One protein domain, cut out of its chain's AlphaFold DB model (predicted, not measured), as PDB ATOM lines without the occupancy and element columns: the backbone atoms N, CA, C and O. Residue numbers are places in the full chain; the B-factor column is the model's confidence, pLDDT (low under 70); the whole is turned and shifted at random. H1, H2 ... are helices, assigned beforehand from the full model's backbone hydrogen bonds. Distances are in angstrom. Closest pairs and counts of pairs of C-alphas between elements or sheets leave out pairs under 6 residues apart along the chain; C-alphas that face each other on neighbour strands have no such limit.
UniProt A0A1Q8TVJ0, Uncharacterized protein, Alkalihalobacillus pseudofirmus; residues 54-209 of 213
ATOM      1  N   LYS A  54     250.466 181.569 176.802       90.62
ATOM      2  CA  LYS A  54     250.031 182.034 178.140       90.62
ATOM      3  C   LYS A  54     251.014 181.636 179.243       90.62
ATOM      4  O   LYS A  54     250.666 181.478 180.400       90.62
ATOM      5  N   ASN A  55     252.251 181.339 178.863       89.81
ATOM      6  CA  ASN A  55     253.288 180.994 179.820       89.81
ATOM      7  C   ASN A  55     254.189 182.212 180.008       89.81
ATOM      8  O   ASN A  55     254.954 182.533 179.096       89.81
ATOM      9  N   GLU A  56     254.088 182.846 181.176       91.00
ATOM     10  CA  GLU A  56     254.853 184.027 181.605       91.00
ATOM     11  C   GLU A  56     256.335 183.894 181.234       91.00
ATOM     12  O   GLU A  56     256.808 184.563 180.315       91.00
ATOM     13  N   LYS A  57     257.027 182.900 181.807       91.19
ATOM     14  CA  LYS A  57     258.461 182.641 181.578       91.19
ATOM     15  C   LYS A  57     258.818 182.398 180.112       91.19
ATOM     16  O   LYS A  57     259.972 182.540 179.706       91.19
ATOM     17  N   ARG A  58     257.884 181.905 179.296       89.94
ATOM     18  CA  ARG A  58     258.118 181.675 177.865       89.94
ATOM     19  C   ARG A  58     257.978 182.963 177.063       89.94
ATOM     20  O   ARG A  58     258.772 183.146 176.142       89.94
ATOM     21  N   VAL A  59     256.993 183.803 177.380       92.44
ATOM     22  CA  VAL A  59     256.813 185.110 176.730       92.44
ATOM     23  C   VAL A  59     257.943 186.047 177.140       92.44
ATOM     24  O   VAL A  59     258.602 186.603 176.272       92.44
ATOM     25  N   GLU A  60     258.261 186.114 178.428       93.88
ATOM     26  CA  GLU A  60     259.335 186.950 178.963       93.88
ATOM     27  C   GLU A  60     260.696 186.606 178.346       93.88
ATOM     28  O   GLU A  60     261.349 187.463 177.754       93.88
ATOM     29  N   ARG A  61     261.093 185.322 178.349       91.88
ATOM     30  CA  ARG A  61     262.335 184.887 177.680       91.88
ATOM     31  C   ARG A  61     262.356 185.236 176.198       91.88
ATOM     32  O   ARG A  61     263.422 185.506 175.650       91.88
ATOM     33  N   PHE A  62     261.205 185.181 175.529       91.75
ATOM     34  CA  PHE A  62     261.108 185.597 174.137       91.75
ATOM     35  C   PHE A  62     261.327 187.105 173.988       91.75
ATOM     36  O   PHE A  62     262.085 187.499 173.102       91.75
ATOM     37  N   ILE A  63     260.715 187.924 174.847       93.00
ATOM     38  CA  ILE A  63     260.884 189.378 174.827       93.00
ATOM     39  C   ILE A  63     262.353 189.738 175.059       93.00
ATOM     40  O   ILE A  63     262.963 190.383 174.209       93.00
ATOM     41  N   LEU A  64     262.955 189.230 176.138       92.62
ATOM     42  CA  LEU A  64     264.344 189.527 176.502       92.62
ATOM     43  C   LEU A  64     265.338 189.090 175.420       92.62
ATOM     44  O   LEU A  64     266.251 189.835 175.074       92.62
ATOM     45  N   LYS A  65     265.119 187.927 174.790       91.00
ATOM     46  CA  LYS A  65     265.949 187.465 173.664       91.00
ATOM     47  C   LYS A  65     265.881 188.394 172.443       91.00
ATOM     48  O   LYS A  65     266.802 188.393 171.626       91.00
ATOM     49  N   ASN A  66     264.796 189.149 172.287       88.19
ATOM     50  CA  ASN A  66     264.571 190.041 171.151       88.19
ATOM     51  C   ASN A  66     264.687 191.533 171.504       88.19
ATOM     52  O   ASN A  66     264.472 192.343 170.602       88.19
ATOM     53  N   LYS A  67     265.088 191.893 172.738       88.81
ATOM     54  CA  LYS A  67     265.188 193.281 173.234       88.81
ATOM     55  C   LYS A  67     265.828 194.227 172.212       88.81
ATOM     56  O   LYS A  67     265.186 195.154 171.744       88.81
ATOM     57  N   HIS A  68     267.049 193.913 171.779       87.19
ATOM     58  CA  HIS A  68     267.823 194.760 170.859       87.19
ATOM     59  C   HIS A  68     267.399 194.666 169.386       87.19
ATOM     60  O   HIS A  68     267.825 195.465 168.562       87.19
ATOM     61  N   LYS A  69     266.608 193.652 169.014       87.19
ATOM     62  CA  LYS A  69     266.181 193.445 167.620       87.19
ATOM     63  C   LYS A  69     264.861 194.135 167.326       87.19
ATOM     64  O   LYS A  69     264.625 194.568 166.199       87.19
ATOM     65  N   ASN A  70     263.982 194.183 168.321       88.94
ATOM     66  CA  ASN A  70     262.653 194.737 168.178       88.94
ATOM     67  C   ASN A  70     262.238 195.485 169.458       88.94
ATOM     68  O   ASN A  70     261.644 194.873 170.350       88.94
ATOM     69  N   PRO A  71     262.492 196.806 169.525       92.69
ATOM     70  CA  PRO A  71     262.116 197.633 170.671       92.69
ATOM     71  C   PRO A  71     260.609 197.597 170.962       92.69
ATOM     72  O   PRO A  71     260.202 197.640 172.117       92.69
ATOM     73  N   GLN A  72     259.758 197.386 169.943       92.44
ATOM     74  CA  GLN A  72     258.305 197.248 170.132       92.44
ATOM     75  C   GLN A  72     257.958 196.040 171.003       92.44
ATOM     76  O   GLN A  72     257.017 196.083 171.785       92.44
ATOM     77  N   VAL A  73     258.718 194.948 170.870       92.62
ATOM     78  CA  VAL A  73     258.534 193.746 171.690       92.62
ATOM     79  C   VAL A  73     259.030 194.000 173.111       92.62
ATOM     80  O   VAL A  73     258.382 193.562 174.058       92.62
ATOM     81  N   TYR A  74     260.148 194.718 173.265       96.00
ATOM     82  CA  TYR A  74     260.678 195.078 174.580       96.00
ATOM     83  C   TYR A  74     259.750 196.011 175.358       96.00
ATOM     84  O   TYR A  74     259.609 195.845 176.567       96.00
ATOM     85  N   LEU A  75     259.047 196.910 174.668       96.56
ATOM     86  CA  LEU A  75     258.103 197.833 175.290       96.56
ATOM     87  C   LEU A  75     257.042 197.104 176.130       96.56
ATOM     88  O   LEU A  75     256.727 197.551 177.226       96.56
ATOM     89  N   PHE A  76     256.553 195.938 175.684       95.75
ATOM     90  CA  PHE A  76     255.631 195.125 176.489       95.75
ATOM     91  C   PHE A  76     256.242 194.697 177.823       95.75
ATOM     92  O   PHE A  76     255.530 194.650 178.816       95.75
ATOM     93  N   PHE A  77     257.541 194.386 177.866       96.12
ATOM     94  CA  PHE A  77     258.228 194.030 179.107       96.12
ATOM     95  C   PHE A  77     258.442 195.239 180.015       96.12
ATOM     96  O   PHE A  77     258.186 195.128 181.213       96.12
ATOM     97  N   ALA A  78     258.865 196.373 179.454       97.12
ATOM     98  CA  ALA A  78     259.069 197.606 180.211       97.12
ATOM     99  C   ALA A  78     257.757 198.091 180.853       97.12
ATOM    100  O   ALA A  78     257.705 198.295 182.066       97.12
ATOM    101  N   LEU A  79     256.669 198.145 180.071       96.75
ATOM    102  CA  LEU A  79     255.327 198.488 180.554       96.75
ATOM    103  C   LEU A  79     254.834 197.484 181.601       96.75
ATOM    104  O   LEU A  79     254.401 197.868 182.688       96.75
ATOM    105  N   ALA A  80     254.941 196.186 181.301       95.44
ATOM    106  CA  ALA A  80     254.479 195.133 182.197       95.44
ATOM    107  C   ALA A  80     255.180 195.160 183.549       95.44
ATOM    108  O   ALA A  80     254.561 194.746 184.519       95.44
ATOM    109  N   ASN A  81     256.424 195.628 183.638       95.00
ATOM    110  CA  ASN A  81     257.195 195.678 184.879       95.00
ATOM    111  C   ASN A  81     257.298 197.085 185.490       95.00
ATOM    112  O   ASN A  81     257.946 197.221 186.522       95.00
ATOM    113  N   LYS A  82     256.645 198.099 184.900       94.31
ATOM    114  CA  LYS A  82     256.721 199.511 185.321       94.31
ATOM    115  C   LYS A  82     258.166 200.015 185.463       94.31
ATOM    116  O   LYS A  82     258.552 200.566 186.487       94.31
ATOM    117  N   LEU A  83     258.984 199.754 184.443       96.00
ATOM    118  CA  LEU A  83     260.372 200.215 184.387       96.00
ATOM    119  C   LEU A  83     260.407 201.604 183.736       96.00
ATOM    120  O   LEU A  83     260.519 201.697 182.518       96.00
ATOM    121  N   ASP A  84     260.265 202.662 184.536       95.44
ATOM    122  CA  ASP A  84     260.036 204.039 184.057       95.44
ATOM    123  C   ASP A  84     261.064 204.519 183.016       95.44
ATOM    124  O   ASP A  84     260.688 205.017 181.948       95.44
ATOM    125  N   GLU A  85     262.355 204.323 183.303       96.00
ATOM    126  CA  GLU A  85     263.456 204.675 182.396       96.00
ATOM    127  C   GLU A  85     263.367 203.869 181.093       96.00
ATOM    128  O   GLU A  85     263.297 204.440 180.007       96.00
ATOM    129  N   ASP A  86     263.240 202.542 181.196       96.31
ATOM    130  CA  ASP A  86     263.134 201.657 180.033       96.31
ATOM    131  C   ASP A  86     261.902 201.969 179.169       96.31
ATOM    132  O   ASP A  86     261.976 201.863 177.944       96.31
ATOM    133  N   VAL A  87     260.758 202.325 179.766       97.25
ATOM    134  CA  VAL A  87     259.548 202.714 179.023       97.25
ATOM    135  C   VAL A  87     259.823 203.976 178.214       97.25
ATOM    136  O   VAL A  87     259.547 204.003 177.011       97.25
ATOM    137  N   THR A  88     260.392 204.997 178.853       96.56
ATOM    138  CA  THR A  88     260.675 206.290 178.223       96.56
ATOM    139  C   THR A  88     261.712 206.150 177.110       96.56
ATOM    140  O   THR A  88     261.474 206.609 175.988       96.56
ATOM    141  N   ASP A  89     262.811 205.446 177.371       96.56
ATOM    142  CA  ASP A  89     263.888 205.226 176.403       96.56
ATOM    143  C   ASP A  89     263.400 204.412 175.204       96.56
ATOM    144  O   ASP A  89     263.612 204.790 174.049       96.56
ATOM    145  N   THR A  90     262.665 203.325 175.460       96.88
ATOM    146  CA  THR A  90     262.142 202.462 174.393       96.88
ATOM    147  C   THR A  90     261.129 203.203 173.526       96.88
ATOM    148  O   THR A  90     261.139 203.056 172.302       96.88
ATOM    149  N   ILE A  91     260.240 204.006 174.121       96.81
ATOM    150  CA  ILE A  91     259.285 204.810 173.348       96.81
ATOM    151  C   ILE A  91     260.016 205.880 172.536       96.81
ATOM    152  O   ILE A  91     259.674 206.079 171.370       96.81
ATOM    153  N   THR A  92     261.036 206.523 173.101       95.81
ATOM    154  CA  THR A  92     261.842 207.525 172.390       95.81
ATOM    155  C   THR A  92     262.527 206.903 171.173       95.81
ATOM    156  O   THR A  92     262.339 207.390 170.055       95.81
ATOM    157  N   GLU A  93     263.186 205.751 171.338       95.75
ATOM    158  CA  GLU A  93     263.779 204.988 170.230       95.75
ATOM    159  C   GLU A  93     262.726 204.641 169.158       95.75
ATOM    160  O   GLU A  93     262.954 204.766 167.949       95.75
ATOM    161  N   LEU A  94     261.529 204.220 169.580       95.69
ATOM    162  CA  LEU A  94     260.438 203.893 168.664       95.69
ATOM    163  C   LEU A  94     259.918 205.113 167.905       95.69
ATOM    164  O   LEU A  94     259.591 204.984 166.723       95.69
ATOM    165  N   LEU A  95     259.843 206.280 168.538       95.12
ATOM    166  CA  LEU A  95     259.431 207.520 167.888       95.12
ATOM    167  C   LEU A  95     260.465 207.992 166.865       95.12
ATOM    168  O   LEU A  95     260.078 208.428 165.779       95.12
ATOM    169  N   GLU A  96     261.755 207.863 167.160       93.94
ATOM    170  CA  GLU A  96     262.833 208.195 166.221       93.94
ATOM    171  C   GLU A  96     262.839 207.260 165.007       93.94
ATOM    172  O   GLU A  96     262.943 207.701 163.858       93.94
ATOM    173  N   LYS A  97     262.664 205.956 165.246       92.62
ATOM    174  CA  LYS A  97     262.681 204.932 164.195       92.62
ATOM    175  C   LYS A  97     261.447 204.977 163.292       92.62
ATOM    176  O   LYS A  97     261.546 204.688 162.097       92.62
ATOM    177  N   ASN A  98     260.274 205.294 163.841       89.62
ATOM    178  CA  ASN A  98     259.015 205.271 163.098       89.62
ATOM    179  C   ASN A  98     258.637 206.669 162.601       89.62
ATOM    180  O   ASN A  98     258.195 207.528 163.360       89.62
ATOM    181  N   LYS A  99     258.724 206.870 161.283       87.50
ATOM    182  CA  LYS A  99     258.322 208.130 160.632       87.50
ATOM    183  C   LYS A  99     256.823 208.229 160.352       87.50
ATOM    184  O   LYS A  99     256.314 209.320 160.135       87.50
ATOM    185  N   ALA A 100     256.112 207.102 160.331       91.81
ATOM    186  CA  ALA A 100     254.694 207.099 160.011       91.81
ATOM    187  C   ALA A 100     253.866 207.632 161.189       91.81
ATOM    188  O   ALA A 100     253.928 207.083 162.291       91.81
ATOM    189  N   GLU A 101     253.050 208.656 160.930       90.56
ATOM    190  CA  GLU A 101     252.287 209.385 161.954       90.56
ATOM    191  C   GLU A 101     251.447 208.470 162.840       90.56
ATOM    192  O   GLU A 101     251.472 208.594 164.054       90.56
ATOM    193  N   HIS A 102     250.781 207.474 162.258       91.31
ATOM    194  CA  HIS A 102     249.930 206.564 163.022       91.31
ATOM    195  C   HIS A 102     250.670 205.682 164.034       91.31
ATOM    196  O   HIS A 102     250.106 205.323 165.066       91.31
ATOM    197  N   HIS A 103     251.926 205.321 163.759       91.62
ATOM    198  CA  HIS A 103     252.754 204.616 164.736       91.62
ATOM    199  C   HIS A 103     253.213 205.570 165.835       91.62
ATOM    200  O   HIS A 103     253.180 205.206 167.007       91.62
ATOM    201  N   ARG A 104     253.586 206.800 165.467       95.00
ATOM    202  CA  ARG A 104     253.978 207.833 166.432       95.00
ATOM    203  C   ARG A 104     252.833 208.178 167.378       95.00
ATOM    204  O   ARG A 104     253.038 208.134 168.582       95.00
ATOM    205  N   ALA A 105     251.635 208.385 166.840       96.12
ATOM    206  CA  ALA A 105     250.409 208.631 167.591       96.12
ATOM    207  C   ALA A 105     250.140 207.539 168.635       96.12
ATOM    208  O   ALA A 105     249.841 207.839 169.788       96.12
ATOM    209  N   LEU A 106     250.321 206.262 168.267       96.25
ATOM    210  CA  LEU A 106     250.187 205.154 169.211       96.25
ATOM    211  C   LEU A 106     251.234 205.223 170.333       96.25
ATOM    212  O   LEU A 106     250.874 205.114 171.499       96.25
ATOM    213  N   TYR A 107     252.516 205.408 170.005       96.62
ATOM    214  CA  TYR A 107     253.574 205.453 171.022       96.62
ATOM    215  C   TYR A 107     253.479 206.687 171.924       96.62
ATOM    216  O   TYR A 107     253.689 206.569 173.128       96.62
ATOM    217  N   GLN A 108     253.100 207.842 171.375       96.88
ATOM    218  CA  GLN A 108     252.798 209.048 172.149       96.88
ATOM    219  C   GLN A 108     251.620 208.805 173.088       96.88
ATOM    220  O   GLN A 108     251.728 209.084 174.275       96.88
ATOM    221  N   THR A 109     250.537 208.198 172.593       97.31
ATOM    222  CA  THR A 109     249.386 207.833 173.430       97.31
ATOM    223  C   THR A 109     249.812 206.925 174.581       97.31
ATOM    224  O   THR A 109     249.472 207.213 175.723       97.31
ATOM    225  N   ILE A 110     250.601 205.878 174.311       96.56
ATOM    226  CA  ILE A 110     251.124 204.975 175.351       96.56
ATOM    227  C   ILE A 110     251.928 205.754 176.399       96.56
ATOM    228  O   ILE A 110     251.695 205.571 177.590       96.56
ATOM    229  N   LEU A 111     252.841 206.633 175.976       97.12
ATOM    230  CA  LEU A 111     253.663 207.434 176.889       97.12
ATOM    231  C   LEU A 111     252.820 208.399 177.728       97.12
ATOM    232  O   LEU A 111     253.039 208.539 178.927       97.12
ATOM    233  N   HIS A 112     251.841 209.056 177.111       96.88
ATOM    234  CA  HIS A 112     250.938 209.965 177.807       96.88
ATOM    235  C   HIS A 112     250.067 209.229 178.824       96.88
ATOM    236  O   HIS A 112     249.924 209.717 179.940       96.88
ATOM    237  N   PHE A 113     249.558 208.040 178.486       95.38
ATOM    238  CA  PHE A 113     248.864 207.168 179.436       95.38
ATOM    239  C   PHE A 113     249.769 206.740 180.589       95.38
ATOM    240  O   PHE A 113     249.369 206.841 181.744       95.38
ATOM    241  N   TYR A 114     250.996 206.314 180.285       95.44
ATOM    242  CA  TYR A 114     251.971 205.906 181.295       95.44
ATOM    243  C   TYR A 114     252.259 207.031 182.299       95.44
ATOM    244  O   TYR A 114     252.274 206.809 183.506       95.44
ATOM    245  N   ASN A 115     252.385 208.260 181.794       95.50
ATOM    246  CA  ASN A 115     252.622 209.465 182.587       95.50
ATOM    247  C   ASN A 115     251.338 210.102 183.149       95.50
ATOM    248  O   ASN A 115     251.398 211.216 183.666       95.50
ATOM    249  N   GLN A 116     250.180 209.445 183.014       95.69
ATOM    250  CA  GLN A 116     248.867 209.936 183.462       95.69
ATOM    251  C   GLN A 116     248.470 211.308 182.879       95.69
ATOM    252  O   GLN A 116     247.641 212.033 183.428       95.69
ATOM    253  N   ASN A 117     249.038 211.683 181.732       96.31
ATOM    254  CA  ASN A 117     248.696 212.903 181.011       96.31
ATOM    255  C   ASN A 117     247.587 212.618 179.990       96.31
ATOM    256  O   ASN A 117     247.810 212.564 178.779       96.31
ATOM    257  N   TYR A 118     246.367 212.423 180.486       94.69
ATOM    258  CA  TYR A 118     245.227 212.010 179.661       94.69
ATOM    259  C   TYR A 118     244.759 213.080 178.665       94.69
ATOM    260  O   TYR A 118     244.173 212.744 177.636       94.69
ATOM    261  N   ILE A 119     245.057 214.357 178.928       93.19
ATOM    262  CA  ILE A 119     244.782 215.455 177.991       93.19
ATOM    263  C   ILE A 119     245.651 215.288 176.739       93.19
ATOM    264  O   ILE A 119     245.118 215.206 175.634       93.19
ATOM    265  N   ALA A 120     246.967 215.128 176.908       94.69
ATOM    266  CA  ALA A 120     247.880 214.892 175.787       94.69
ATOM    267  C   ALA A 120     247.640 213.529 175.113       94.69
ATOM    268  O   ALA A 120     247.772 213.387 173.893       94.69
ATOM    269  N   ALA A 121     247.226 212.518 175.888       94.69
ATOM    270  CA  ALA A 121     246.814 211.235 175.330       94.69
ATOM    271  C   ALA A 121     245.642 211.413 174.357       94.69
ATOM    272  O   ALA A 121     245.702 210.893 173.246       94.69
ATOM    273  N   LYS A 122     244.619 212.194 174.738       94.00
ATOM    274  CA  LYS A 122     243.437 212.469 173.910       94.00
ATOM    275  C   LYS A 122     243.796 213.097 172.565       94.00
ATOM    276  O   LYS A 122     243.246 212.683 171.549       94.00
ATOM    277  N   GLU A 123     244.727 214.048 172.549       93.19
ATOM    278  CA  GLU A 123     245.206 214.694 171.317       93.19
ATOM    279  C   GLU A 123     245.895 213.698 170.376       93.19
ATOM    280  O   GLU A 123     245.730 213.757 169.157       93.19
ATOM    281  N   SER A 124     246.622 212.733 170.942       94.06
ATOM    282  CA  SER A 124     247.340 211.710 170.179       94.06
ATOM    283  C   SER A 124     246.426 210.613 169.612       94.06
ATOM    284  O   SER A 124     246.814 209.928 168.663       94.06
ATOM    285  N   LEU A 125     245.204 210.442 170.139       92.69
ATOM    286  CA  LEU A 125     244.296 209.356 169.740       92.69
ATOM    287  C   LEU A 125     243.908 209.406 168.266       92.69
ATOM    288  O   LEU A 125     243.812 208.353 167.634       92.69
ATOM    289  N   GLU A 126     243.685 210.598 167.708       88.25
ATOM    290  CA  GLU A 126     243.151 210.754 166.349       88.25
ATOM    291  C   GLU A 126     244.050 210.100 165.292       88.25
ATOM    292  O   GLU A 126     243.562 209.456 164.356       88.25
ATOM    293  N   GLY A 127     245.368 210.161 165.501       92.00
ATOM    294  CA  GLY A 127     246.356 209.574 164.600       92.00
ATOM    295  C   GLY A 127     246.424 208.044 164.638       92.00
ATOM    296  O   GLY A 127     246.974 207.436 163.717       92.00
ATOM    297  N   ILE A 128     245.869 207.382 165.660       94.62
ATOM    298  CA  ILE A 128     245.902 205.916 165.762       94.62
ATOM    299  C   ILE A 128     245.067 205.313 164.623       94.62
ATOM    300  O   ILE A 128     243.898 205.630 164.453       94.62
ATOM    301  N   LYS A 129     245.645 204.410 163.824       93.00
ATOM    302  CA  LYS A 129     244.909 203.743 162.729       93.00
ATOM    303  C   LYS A 129     244.098 202.518 163.158       93.00
ATOM    304  O   LYS A 129     242.982 202.365 162.670       93.00
ATOM    305  N   PRO A 130     244.623 201.600 163.992       91.06
ATOM    306  CA  PRO A 130     243.854 200.421 164.374       91.06
ATOM    307  C   PRO A 130     242.683 200.811 165.281       91.06
ATOM    308  O   PRO A 130     242.894 201.123 166.452       91.06
ATOM    309  N   GLU A 131     241.459 200.744 164.752       91.44
ATOM    310  CA  GLU A 131     240.259 201.231 165.448       91.44
ATOM    311  C   GLU A 131     240.078 200.581 166.820       91.44
ATOM    312  O   GLU A 131     239.925 201.267 167.818       91.44
ATOM    313  N   LYS A 132     240.268 199.262 166.908       92.06
ATOM    314  CA  LYS A 132     240.195 198.526 168.177       92.06
ATOM    315  C   LYS A 132     241.143 199.071 169.260       92.06
ATOM    316  O   LYS A 132     240.823 199.011 170.442       92.06
ATOM    317  N   ILE A 133     242.332 199.543 168.875       93.06
ATOM    318  CA  ILE A 133     243.315 200.106 169.814       93.06
ATOM    319  C   ILE A 133     242.976 201.563 170.131       93.06
ATOM    320  O   ILE A 133     243.105 201.977 171.281       93.06
ATOM    321  N   LYS A 134     242.503 202.324 169.137       95.25
ATOM    322  CA  LYS A 134     241.987 203.679 169.344       95.25
ATOM    323  C   LYS A 134     240.826 203.672 170.338       95.25
ATOM    324  O   LYS A 134     240.867 204.428 171.299       95.25
ATOM    325  N   GLU A 135     239.841 202.798 170.148       94.25
ATOM    326  CA  GLU A 135     238.688 202.632 171.040       94.25
ATOM    327  C   GLU A 135     239.118 202.290 172.469       94.25
ATOM    328  O   GLU A 135     238.623 202.908 173.409       94.25
ATOM    329  N   TYR A 136     240.078 201.370 172.635       96.19
ATOM    330  CA  TYR A 136     240.622 201.009 173.948       96.19
ATOM    331  C   TYR A 136     241.139 202.237 174.708       96.19
ATOM    332  O   TYR A 136     240.676 202.525 175.809       96.19
ATOM    333  N   TYR A 137     242.049 203.001 174.097       96.69
ATOM    334  CA  TYR A 137     242.601 204.188 174.749       96.69
ATOM    335  C   TYR A 137     241.586 205.326 174.857       96.69
ATOM    336  O   TYR A 137     241.594 206.051 175.842       96.69
ATOM    337  N   LYS A 138     240.668 205.479 173.899       95.69
ATOM    338  CA  LYS A 138     239.600 206.483 173.977       95.69
ATOM    339  C   LYS A 138     238.716 206.265 175.203       95.69
ATOM    340  O   LYS A 138     238.442 207.219 175.926       95.69
ATOM    341  N   ILE A 139     238.293 205.026 175.444       96.75
ATOM    342  CA  ILE A 139     237.491 204.687 176.625       96.75
ATOM    343  C   ILE A 139     238.328 204.839 177.898       96.75
ATOM    344  O   ILE A 139     237.820 205.380 178.874       96.75
ATOM    345  N   GLY A 140     239.609 204.455 177.877       96.44
ATOM    346  CA  GLY A 140     240.542 204.729 178.975       96.44
ATOM    347  C   GLY A 140     240.593 206.214 179.352       96.44
ATOM    348  O   GLY A 140     240.420 206.563 180.514       96.44
ATOM    349  N   VAL A 141     240.724 207.112 178.369       95.50
ATOM    350  CA  VAL A 141     240.708 208.567 178.612       95.50
ATOM    351  C   VAL A 141     239.372 209.007 179.213       95.50
ATOM    352  O   VAL A 141     239.364 209.824 180.132       95.50
ATOM    353  N   GLU A 142     238.242 208.488 178.720       94.50
ATOM    354  CA  GLU A 142     236.911 208.818 179.255       94.50
ATOM    355  C   GLU A 142     236.747 208.343 180.707       94.50
ATOM    356  O   GLU A 142     236.145 209.054 181.507       94.50
ATOM    357  N   MET A 143     237.314 207.189 181.078       95.69
ATOM    358  CA  MET A 143     237.302 206.713 182.467       95.69
ATOM    359  C   MET A 143     238.100 207.616 183.410       95.69
ATOM    360  O   MET A 143     237.734 207.735 184.576       95.69
ATOM    361  N   GLU A 144     239.173 208.240 182.920       94.06
ATOM    362  CA  GLU A 144     240.069 209.061 183.745       94.06
ATOM    363  C   GLU A 144     239.688 210.544 183.786       94.06
ATOM    364  O   GLU A 144     239.952 211.232 184.768       94.06
ATOM    365  N   THR A 145     239.086 211.059 182.714       90.31
ATOM    366  CA  THR A 145     238.779 212.495 182.564       90.31
ATOM    367  C   THR A 145     237.285 212.799 182.536       90.31
ATOM    368  O   THR A 145     236.890 213.960 182.654       90.31
ATOM    369  N   GLY A 146     236.456 211.774 182.346       84.44
ATOM    370  CA  GLY A 146     235.013 211.868 182.178       84.44
ATOM    371  C   GLY A 146     234.239 211.172 183.295       84.44
ATOM    372  O   GLY A 146     234.658 211.129 184.449       84.44
ATOM    373  N   SER A 147     233.054 210.666 182.948       90.38
ATOM    374  CA  SER A 147     232.159 209.970 183.879       90.38
ATOM    375  C   SER A 147     232.235 208.461 183.651       90.38
ATOM    376  O   SER A 147     232.133 207.981 182.517       90.38
ATOM    377  N   LEU A 148     232.366 207.700 184.742       94.38
ATOM    378  CA  LEU A 148     232.413 206.235 184.704       94.38
ATOM    379  C   LEU A 148     231.140 205.634 184.086       94.38
ATOM    380  O   LEU A 148     231.181 204.555 183.497       94.38
ATOM    381  N   GLU A 149     230.006 206.331 184.180       94.19
ATOM    382  CA  GLU A 149     228.737 205.949 183.557       94.19
ATOM    383  C   GLU A 149     228.814 206.019 182.029       94.19
ATOM    384  O   GLU A 149     228.377 205.091 181.349       94.19
ATOM    385  N   LYS A 150     229.405 207.085 181.474       94.00
ATOM    386  CA  LYS A 150     229.616 207.197 180.022       94.00
ATOM    387  C   LYS A 150     230.562 206.116 179.522       94.00
ATOM    388  O   LYS A 150     230.262 205.462 178.525       94.00
ATOM    389  N   ALA A 151     231.660 205.891 180.241       95.88
ATOM    390  CA  ALA A 151     232.592 204.821 179.911       95.88
ATOM    391  C   ALA A 151     231.903 203.448 179.924       95.88
ATOM    392  O   ALA A 151     232.089 202.671 178.992       95.88
ATOM    393  N   ALA A 152     231.046 203.170 180.913       96.75
ATOM    394  CA  ALA A 152     230.279 201.926 180.977       96.75
ATOM    395  C   ALA A 152     229.411 201.706 179.725       96.75
ATOM    396  O   ALA A 152     229.447 200.627 179.135       96.75
ATOM    397  N   ILE A 153     228.698 202.745 179.273       96.12
ATOM    398  CA  ILE A 153     227.865 202.685 178.061       96.12
ATOM    399  C   ILE A 153     228.710 202.381 176.816       96.12
ATOM    400  O   ILE A 153     228.292 201.597 175.964       96.12
ATOM    401  N   GLU A 154     229.890 202.991 176.684       96.50
ATOM    402  CA  GLU A 154     230.782 202.726 175.548       96.50
ATOM    403  C   GLU A 154     231.386 201.316 175.600       96.50
ATOM    404  O   GLU A 154     231.452 200.635 174.577       96.50
ATOM    405  N   ILE A 155     231.751 200.832 176.789       97.38
ATOM    406  CA  ILE A 155     232.255 199.467 176.997       97.38
ATOM    407  C   ILE A 155     231.211 198.422 176.586       97.38
ATOM    408  O   ILE A 155     231.554 197.410 175.968       97.38
ATOM    409  N   ASP A 156     229.932 198.659 176.880       96.06
ATOM    410  CA  ASP A 156     228.860 197.716 176.556       96.06
ATOM    411  C   ASP A 156     228.666 197.525 175.048       96.06
ATOM    412  O   ASP A 156     228.349 196.412 174.613       96.06
ATOM    413  N   LYS A 157     228.954 198.558 174.244       96.25
ATOM    414  CA  LYS A 157     228.905 198.511 172.771       96.25
ATOM    415  C   LYS A 157     230.038 197.688 172.156       96.25
ATOM    416  O   LYS A 157     229.928 197.267 171.002       96.25
ATOM    417  N   LEU A 158     231.126 197.454 172.891       95.75
ATOM    418  CA  LEU A 158     232.255 196.685 172.384       95.75
ATOM    419  C   LEU A 158     231.876 195.216 172.176       95.75
ATOM    420  O   LEU A 158     231.113 194.613 172.940       95.75
ATOM    421  N   LYS A 159     232.485 194.606 171.156       95.25
ATOM    422  CA  LYS A 159     232.428 193.154 170.963       95.25
ATOM    423  C   LYS A 159     233.170 192.444 172.089       95.25
ATOM    424  O   LYS A 159     234.193 192.929 172.577       95.25
ATOM    425  N   GLU A 160     232.695 191.254 172.446       93.06
ATOM    426  CA  GLU A 160     233.387 190.406 173.410       93.06
ATOM    427  C   GLU A 160     234.832 190.122 172.986       93.06
ATOM    428  O   GLU A 160     235.141 189.833 171.826       93.06
ATOM    429  N   GLY A 161     235.732 190.191 173.957       94.44
ATOM    430  CA  GLY A 161     237.156 190.016 173.747       94.44
ATOM    431  C   GLY A 161     237.944 190.715 174.836       94.44
ATOM    432  O   GLY A 161     237.378 191.333 175.736       94.44
ATOM    433  N   TRP A 162     239.267 190.626 174.737       95.75
ATOM    434  CA  TRP A 162     240.133 191.134 175.793       95.75
ATOM    435  C   TRP A 162     239.951 192.623 176.083       95.75
ATOM    436  O   TRP A 162     239.971 192.974 177.244       95.75
ATOM    437  N   VAL A 163     239.708 193.459 175.062       96.56
ATOM    438  CA  VAL A 163     239.511 194.915 175.210       96.56
ATOM    439  C   VAL A 163     238.293 195.220 176.076       96.56
ATOM    440  O   VAL A 163     238.390 195.985 177.027       96.56
ATOM    441  N   LYS A 164     237.144 194.600 175.773       97.88
ATOM    442  CA  LYS A 164     235.924 194.797 176.558       97.88
ATOM    443  C   LYS A 164     236.144 194.367 178.002       97.88
ATOM    444  O   LYS A 164     235.907 195.148 178.912       97.88
ATOM    445  N   TYR A 165     236.644 193.150 178.199       97.94
ATOM    446  CA  TYR A 165     236.836 192.604 179.539       97.94
ATOM    447  C   TYR A 165     237.921 193.348 180.330       97.94
ATOM    448  O   TYR A 165     237.757 193.536 181.529       97.94
ATOM    449  N   SER A 166     238.982 193.842 179.685       97.62
ATOM    450  CA  SER A 166     240.006 194.642 180.363       97.62
ATOM    451  C   SER A 166     239.457 195.985 180.829       97.62
ATOM    452  O   SER A 166     239.702 196.376 181.963       97.62
ATOM    453  N   LEU A 167     238.660 196.656 179.989       98.12
ATOM    454  CA  LEU A 167     238.013 197.918 180.356       98.12
ATOM    455  C   LEU A 167     236.931 197.709 181.424       98.12
ATOM    456  O   LEU A 167     236.776 198.542 182.309       98.12
ATOM    457  N   GLN A 168     236.205 196.584 181.393       98.19
ATOM    458  CA  GLN A 168     235.276 196.224 182.469       98.19
ATOM    459  C   GLN A 168     236.011 195.985 183.789       98.19
ATOM    460  O   GLN A 168     235.542 196.456 184.820       98.19
ATOM    461  N   ALA A 169     237.157 195.297 183.771       97.69
ATOM    462  CA  ALA A 169     237.965 195.093 184.969       97.69
ATOM    463  C   ALA A 169     238.386 196.433 185.589       97.69
ATOM    464  O   ALA A 169     238.132 196.676 186.768       97.69
ATOM    465  N   GLU A 170     238.929 197.329 184.767       96.69
ATOM    466  CA  GLU A 170     239.357 198.664 185.187       96.69
ATOM    467  C   GLU A 170     238.189 199.515 185.710       96.69
ATOM    468  O   GLU A 170     238.285 200.120 186.778       96.69
ATOM    469  N   LEU A 171     237.047 199.512 185.015       97.75
ATOM    470  CA  LEU A 171     235.844 200.228 185.440       97.75
ATOM    471  C   LEU A 171     235.365 199.772 186.825       97.75
ATOM    472  O   LEU A 171     235.036 200.607 187.668       97.75
ATOM    473  N   GLN A 172     235.297 198.459 187.065       96.81
ATOM    474  CA  GLN A 172     234.854 197.931 188.360       96.81
ATOM    475  C   GLN A 172     235.879 198.209 189.461       96.81
ATOM    476  O   GLN A 172     235.490 198.558 190.576       96.81
ATOM    477  N   ASN A 173     237.175 198.160 189.135       95.38
ATOM    478  CA  ASN A 173     238.241 198.552 190.053       95.38
ATOM    479  C   ASN A 173     238.071 200.010 190.503       95.38
ATOM    480  O   ASN A 173     238.063 200.294 191.700       95.38
ATOM    481  N   LYS A 174     237.824 200.926 189.554       94.69
ATOM    482  CA  LYS A 174     237.553 202.347 189.835       94.69
ATOM    483  C   LYS A 174     236.280 202.566 190.660       94.69
ATOM    484  O   LYS A 174     236.211 203.523 191.425       94.69
ATOM    485  N   LYS A 175     235.289 201.675 190.549       95.00
ATOM    486  CA  LYS A 175     234.073 201.675 191.386       95.00
ATOM    487  C   LYS A 175     234.275 201.049 192.772       95.00
ATOM    488  O   LYS A 175     233.366 201.109 193.595       95.00
ATOM    489  N   GLY A 176     235.437 200.450 193.037       94.69
ATOM    490  CA  GLY A 176     235.736 199.746 194.285       94.69
ATOM    491  C   GLY A 176     235.183 198.317 194.364       94.69
ATOM    492  O   GLY A 176     235.321 197.677 195.406       94.69
ATOM    493  N   ASP A 177     234.597 197.785 193.286       96.31
ATOM    494  CA  ASP A 177     234.092 196.408 193.223       96.31
ATOM    495  C   ASP A 177     235.214 195.446 192.805       96.31
ATOM    496  O   ASP A 177     235.359 195.050 191.646       96.31
ATOM    497  N   GLN A 178     236.050 195.090 193.783       94.69
ATOM    498  CA  GLN A 178     237.186 194.183 193.589       94.69
ATOM    499  C   GLN A 178     236.785 192.780 193.092       94.69
ATOM    500  O   GLN A 178     237.459 192.262 192.192       94.69
ATOM    501  N   PRO A 179     235.712 192.138 193.606       95.50
ATOM    502  CA  PRO A 179     235.245 190.861 193.067       95.50
ATOM    503  C   PRO A 179     234.887 190.932 191.578       95.50
ATOM    504  O   PRO A 179     235.335 190.081 190.802       95.50
ATOM    505  N   ALA A 180     234.132 191.950 191.156       96.69
ATOM    506  CA  ALA A 180     233.771 192.111 189.751       96.69
ATOM    507  C   ALA A 180     234.991 192.456 188.886       96.69
ATOM    508  O   ALA A 180     235.147 191.892 187.800       96.69
ATOM    509  N   ALA A 181     235.894 193.311 189.376       97.00
ATOM    510  CA  ALA A 181     237.142 193.637 188.685       97.00
ATOM    511  C   ALA A 181     237.982 192.380 188.419       97.00
ATOM    512  O   ALA A 181     238.388 192.121 187.285       97.00
ATOM    513  N   THR A 182     238.144 191.533 189.440       96.94
ATOM    514  CA  THR A 182     238.885 190.267 189.346       96.94
ATOM    515  C   THR A 182     238.225 189.291 188.370       96.94
ATOM    516  O   THR A 182     238.908 188.626 187.587       96.94
ATOM    517  N   HIS A 183     236.892 189.208 188.374       96.88
ATOM    518  CA  HIS A 183     236.148 188.379 187.427       96.88
ATOM    519  C   HIS A 183     236.421 188.790 185.971       96.88
ATOM    520  O   HIS A 183     236.811 187.954 185.151       96.88
ATOM    521  N   TYR A 184     236.286 190.079 185.656       97.81
ATOM    522  CA  TYR A 184     236.527 190.584 184.305       97.81
ATOM    523  C   TYR A 184     238.002 190.515 183.894       97.81
ATOM    524  O   TYR A 184     238.299 190.188 182.744       97.81
ATOM    525  N   ALA A 185     238.933 190.723 184.827       97.50
ATOM    526  CA  ALA A 185     240.363 190.550 184.586       97.50
ATOM    527  C   ALA A 185     240.687 189.107 184.152       97.50
ATOM    528  O   ALA A 185     241.397 188.896 183.164       97.50
ATOM    529  N   ASN A 186     240.095 188.102 184.809       96.75
ATOM    530  CA  ASN A 186     240.229 186.702 184.399       96.75
ATOM    531  C   ASN A 186     239.659 186.451 182.993       96.75
ATOM    532  O   ASN A 186     240.341 185.854 182.157       96.75
ATOM    533  N   LEU A 187     238.469 186.974 182.678       97.25
ATOM    534  CA  LEU A 187     237.891 186.874 181.328       97.25
ATOM    535  C   LEU A 187     238.783 187.530 180.261       97.25
ATOM    536  O   LEU A 187     238.955 186.993 179.159       97.25
ATOM    537  N   ALA A 188     239.411 188.664 180.574       97.25
ATOM    538  CA  ALA A 188     240.367 189.308 179.682       97.25
ATOM    539  C   ALA A 188     241.592 188.410 179.439       97.25
ATOM    540  O   ALA A 188     241.972 188.186 178.283       97.25
ATOM    541  N   LEU A 189     242.169 187.809 180.487       96.50
ATOM    542  CA  LEU A 189     243.286 186.861 180.359       96.50
ATOM    543  C   LEU A 189     242.896 185.599 179.587       96.50
ATOM    544  O   LEU A 189     243.698 185.066 178.813       96.50
ATOM    545  N   GLU A 190     241.663 185.117 179.731       95.75
ATOM    546  CA  GLU A 190     241.138 183.995 178.957       95.75
ATOM    547  C   GLU A 190     241.131 184.286 177.454       95.75
ATOM    548  O   GLU A 190     241.565 183.441 176.658       95.75
ATOM    549  N   ARG A 191     240.734 185.506 177.079       95.44
ATOM    550  CA  ARG A 191     240.595 185.974 175.691       95.44
ATOM    551  C   ARG A 191     241.854 186.617 175.103       95.44
ATOM    552  O   ARG A 191     241.814 187.075 173.959       95.44
ATOM    553  N   THR A 192     242.973 186.604 175.827       94.81
ATOM    554  CA  THR A 192     244.256 187.161 175.366       94.81
ATOM    555  C   THR A 192     245.332 186.088 175.269       94.81
ATOM    556  O   THR A 192     245.317 185.087 175.981       94.81
ATOM    557  N   ARG A 193     246.296 186.279 174.368       94.25
ATOM    558  CA  ARG A 193     247.482 185.430 174.213       94.25
ATOM    559  C   ARG A 193     248.701 186.311 173.905       94.25
ATOM    560  O   ARG A 193     248.546 187.451 173.471       94.25
ATOM    561  N   GLY A 194     249.906 185.778 174.090       93.88
ATOM    562  CA  GLY A 194     251.132 186.406 173.607       93.88
ATOM    563  C   GLY A 194     251.580 187.635 174.403       93.88
ATOM    564  O   GLY A 194     251.456 187.662 175.624       93.88
ATOM    565  N   LEU A 195     252.114 188.644 173.706       94.62
ATOM    566  CA  LEU A 195     252.656 189.868 174.317       94.62
ATOM    567  C   LEU A 195     251.597 190.662 175.091       94.62
ATOM    568  O   LEU A 195     251.838 191.042 176.233       94.62
ATOM    569  N   GLN A 196     250.403 190.837 174.512       95.19
ATOM    570  CA  GLN A 196     249.299 191.515 175.197       95.19
ATOM    571  C   GLN A 196     248.870 190.747 176.450       95.19
ATOM    572  O   GLN A 196     248.587 191.354 177.475       95.19
ATOM    573  N   TRP A 197     248.848 189.410 176.392       96.44
ATOM    574  CA  TRP A 197     248.509 188.597 177.563       96.44
ATOM    575  C   TRP A 197     249.541 188.777 178.669       96.44
ATOM    576  O   TRP A 197     249.154 188.894 179.821       96.44
ATOM    577  N   TYR A 198     250.828 188.823 178.322       96.12
ATOM    578  CA  TYR A 198     251.896 189.034 179.295       96.12
ATOM    579  C   TYR A 198     251.758 190.389 179.997       96.12
ATOM    580  O   TYR A 198     251.824 190.435 181.221       96.12
ATOM    581  N   LEU A 199     251.486 191.458 179.239       95.75
ATOM    582  CA  LEU A 199     251.228 192.788 179.794       95.75
ATOM    583  C   LEU A 199     250.063 192.772 180.793       95.75
ATOM    584  O   LEU A 199     250.264 193.115 181.957       95.75
ATOM    585  N   LEU A 200     248.891 192.290 180.360       95.81
ATOM    586  CA  LEU A 200     247.696 192.217 181.208       95.81
ATOM    587  C   LEU A 200     247.915 191.320 182.430       95.81
ATOM    588  O   LEU A 200     247.508 191.660 183.531       95.81
ATOM    589  N   TYR A 201     248.579 190.177 182.262       96.25
ATOM    590  CA  TYR A 201     248.836 189.249 183.358       96.25
ATOM    591  C   TYR A 201     249.717 189.881 184.441       96.25
ATOM    592  O   TYR A 201     249.386 189.792 185.621       96.25
ATOM    593  N   CYS A 202     250.814 190.541 184.063       95.12
ATOM    594  CA  CYS A 202     251.693 191.203 185.028       95.12
ATOM    595  C   CYS A 202     250.979 192.341 185.767       95.12
ATOM    596  O   CYS A 202     251.167 192.506 186.972       95.12
ATOM    597  N   GLU A 203     250.159 193.112 185.056       93.81
ATOM    598  CA  GLU A 203     249.327 194.163 185.637       93.81
ATOM    599  C   GLU A 203     248.309 193.599 186.628       93.81
ATOM    600  O   GLU A 203     248.319 193.966 187.802       93.81
ATOM    601  N   TYR A 204     247.519 192.617 186.207       95.25
ATOM    602  CA  TYR A 204     246.447 192.047 187.020       95.25
ATOM    603  C   TYR A 204     246.948 191.236 188.207       95.25
ATOM    604  O   TYR A 204     246.309 191.215 189.258       95.25
ATOM    605  N   LYS A 205     248.118 190.606 188.088       93.50
ATOM    606  CA  LYS A 205     248.781 189.970 189.226       93.50
ATOM    607  C   LYS A 205     249.113 190.983 190.322       93.50
ATOM    608  O   LYS A 205     248.980 190.667 191.500       93.50
ATOM    609  N   ARG A 206     249.534 192.199 189.958       92.31
ATOM    610  CA  ARG A 206     249.803 193.266 190.935       92.31
ATOM    611  C   ARG A 206     248.524 193.871 191.495       92.31
ATOM    612  O   ARG A 206     248.454 194.109 192.695       92.31
ATOM    613  N   GLU A 207     247.562 194.151 190.626       89.31
ATOM    614  CA  GLU A 207     246.398 194.972 190.964       89.31
ATOM    615  C   GLU A 207     245.267 194.155 191.602       89.31
ATOM    616  O   GLU A 207     244.710 194.557 192.619       89.31
ATOM    617  N   TYR A 208     245.008 192.953 191.080       88.12
ATOM    618  CA  TYR A 208     243.899 192.081 191.490       88.12
ATOM    619  C   TYR A 208     244.357 190.814 192.224       88.12
ATOM    620  O   TYR A 208     243.533 189.968 192.564       88.12
ATOM    621  N   LYS A 209     245.668 190.656 192.468       83.19
ATOM    622  CA  LYS A 209     246.268 189.472 193.120       83.19
ATOM    623  C   LYS A 209     245.874 188.150 192.448       83.19
ATOM    624  O   LYS A 209     245.668 187.138 193.114       83.19
TER     625      LYS A 209
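AT A GLANCE: This is residues 54 to 209 of the 213 residues of an uncharacterized protein of Alkalihalobacillus pseudofirmus (UniProt A0A1Q8TVJ0). What shape do these atoms make? Ten helices go round once as a ring with an open middle: H2, H4, H6, H8 and H10 loosely line the inside and run much the same way, while H1, H3, H5, H7 and H9 stand round the outside and run back. The ring closes where the last helix, H10, packs beside H2, and H1 slants across the outside of that join. What is it made of, and how large is it? The printed part has 156 residues with ten named helices, H1 to H10 in order, and no named strand, and its class is all helix. It is compact, with a radius of gyration of the C-alphas of 15.3 A, and spans 40 by 36 by 26 A.

IN THESE COORDINATES: Where does the first helix begin, and what follows it? H1, residues 56 to 66, begins with C-alpha 56 at (254.853, 184.027, 181.605). H2 is residues 71 to 81, H3 residues 84 to 97, 20.1 A long from first to last C-alpha, and H4 residues 101 to 114, 19.7 A. Which helices come next? H5 is residues 118 to 125, and H6, residues 131 to 145, is the longest helix by residues at 20.5 A, with C-alpha 131 at (240.259, 201.231, 165.448). H7 is residues 148 to 157. Which helices complete the printed part? H8 is residues 162 to 174, 18.2 A, and H9 is residues 178 to 190, 18.3 A. H10, residues 194 to 207, is 19.9 A long and ends with C-alpha 207 at (246.398, 194.972, 190.964).

HOW THE PARTS SIT: How do helices that follow each other stand? Each such pair is a helical hairpin; H1 and H2 touch at a steep tilt of 40 degrees, opposite ways, with the C-alphas of Ile 63 and Tyr 74 closest at 5.7 A. H2 and H3 touch at a shallow tilt of 19 degrees, opposite ways, closest at Ala 78 and Val 87, whose C-alphas are 5.3 A apart. H8 and H9 touch with 29 pairs of C-alphas within 8 A, closest at Ala 169 and Ala 181, 4.1 A. How do H2, H4, H6, H8 and H10 stand to each other? H2 and H4 are near each other, as are H8 and H10, while H4 and H6 are close but not clearly touching, the C-alphas of Thr 109 and Tyr 137 being closest at 7.8 A. H6 and H8 touch at a shallow tilt of 5 degrees, the same way, with the C-alphas of Tyr 136 and Val 163 closest at 6.3 A. H2 and H10 touch at a shallow tilt of 18 degrees, the same way, with the C-alphas of Ala 80 and Leu 199 closest at 4.7 A. What else meets H10, and which helices form the bundle? H10 touches H1 with residues 194 to 198 alone, at a steep tilt of 56 degrees, with the C-alphas of Glu 56 and Tyr 198 closest at 6.3 A. H2, H3, H4, H6, H7, H8, H9 and H10 form a bundle, helices set side by side. What do the backbones show? Every O i to N i+4 pair is within hydrogen-bond range in H1, H3, H4, H5, H6, H8, H9 and H10; in H2 it is 5 of 7 and in H7 5 of 6.

THE WHOLE: How far does it reach? The two C-alphas farthest apart are those of Lys 99 and Pro 179, 43.4 A, and the first and last printed C-alphas, Lys 54 and Lys 209, are 17.1 A apart. Is there a cut or a long link? The printed part has no cut, and the nine links between its helices are tight. How sure is the model? The mean pLDDT of the printed part is 94.4, and no printed residue is under 70.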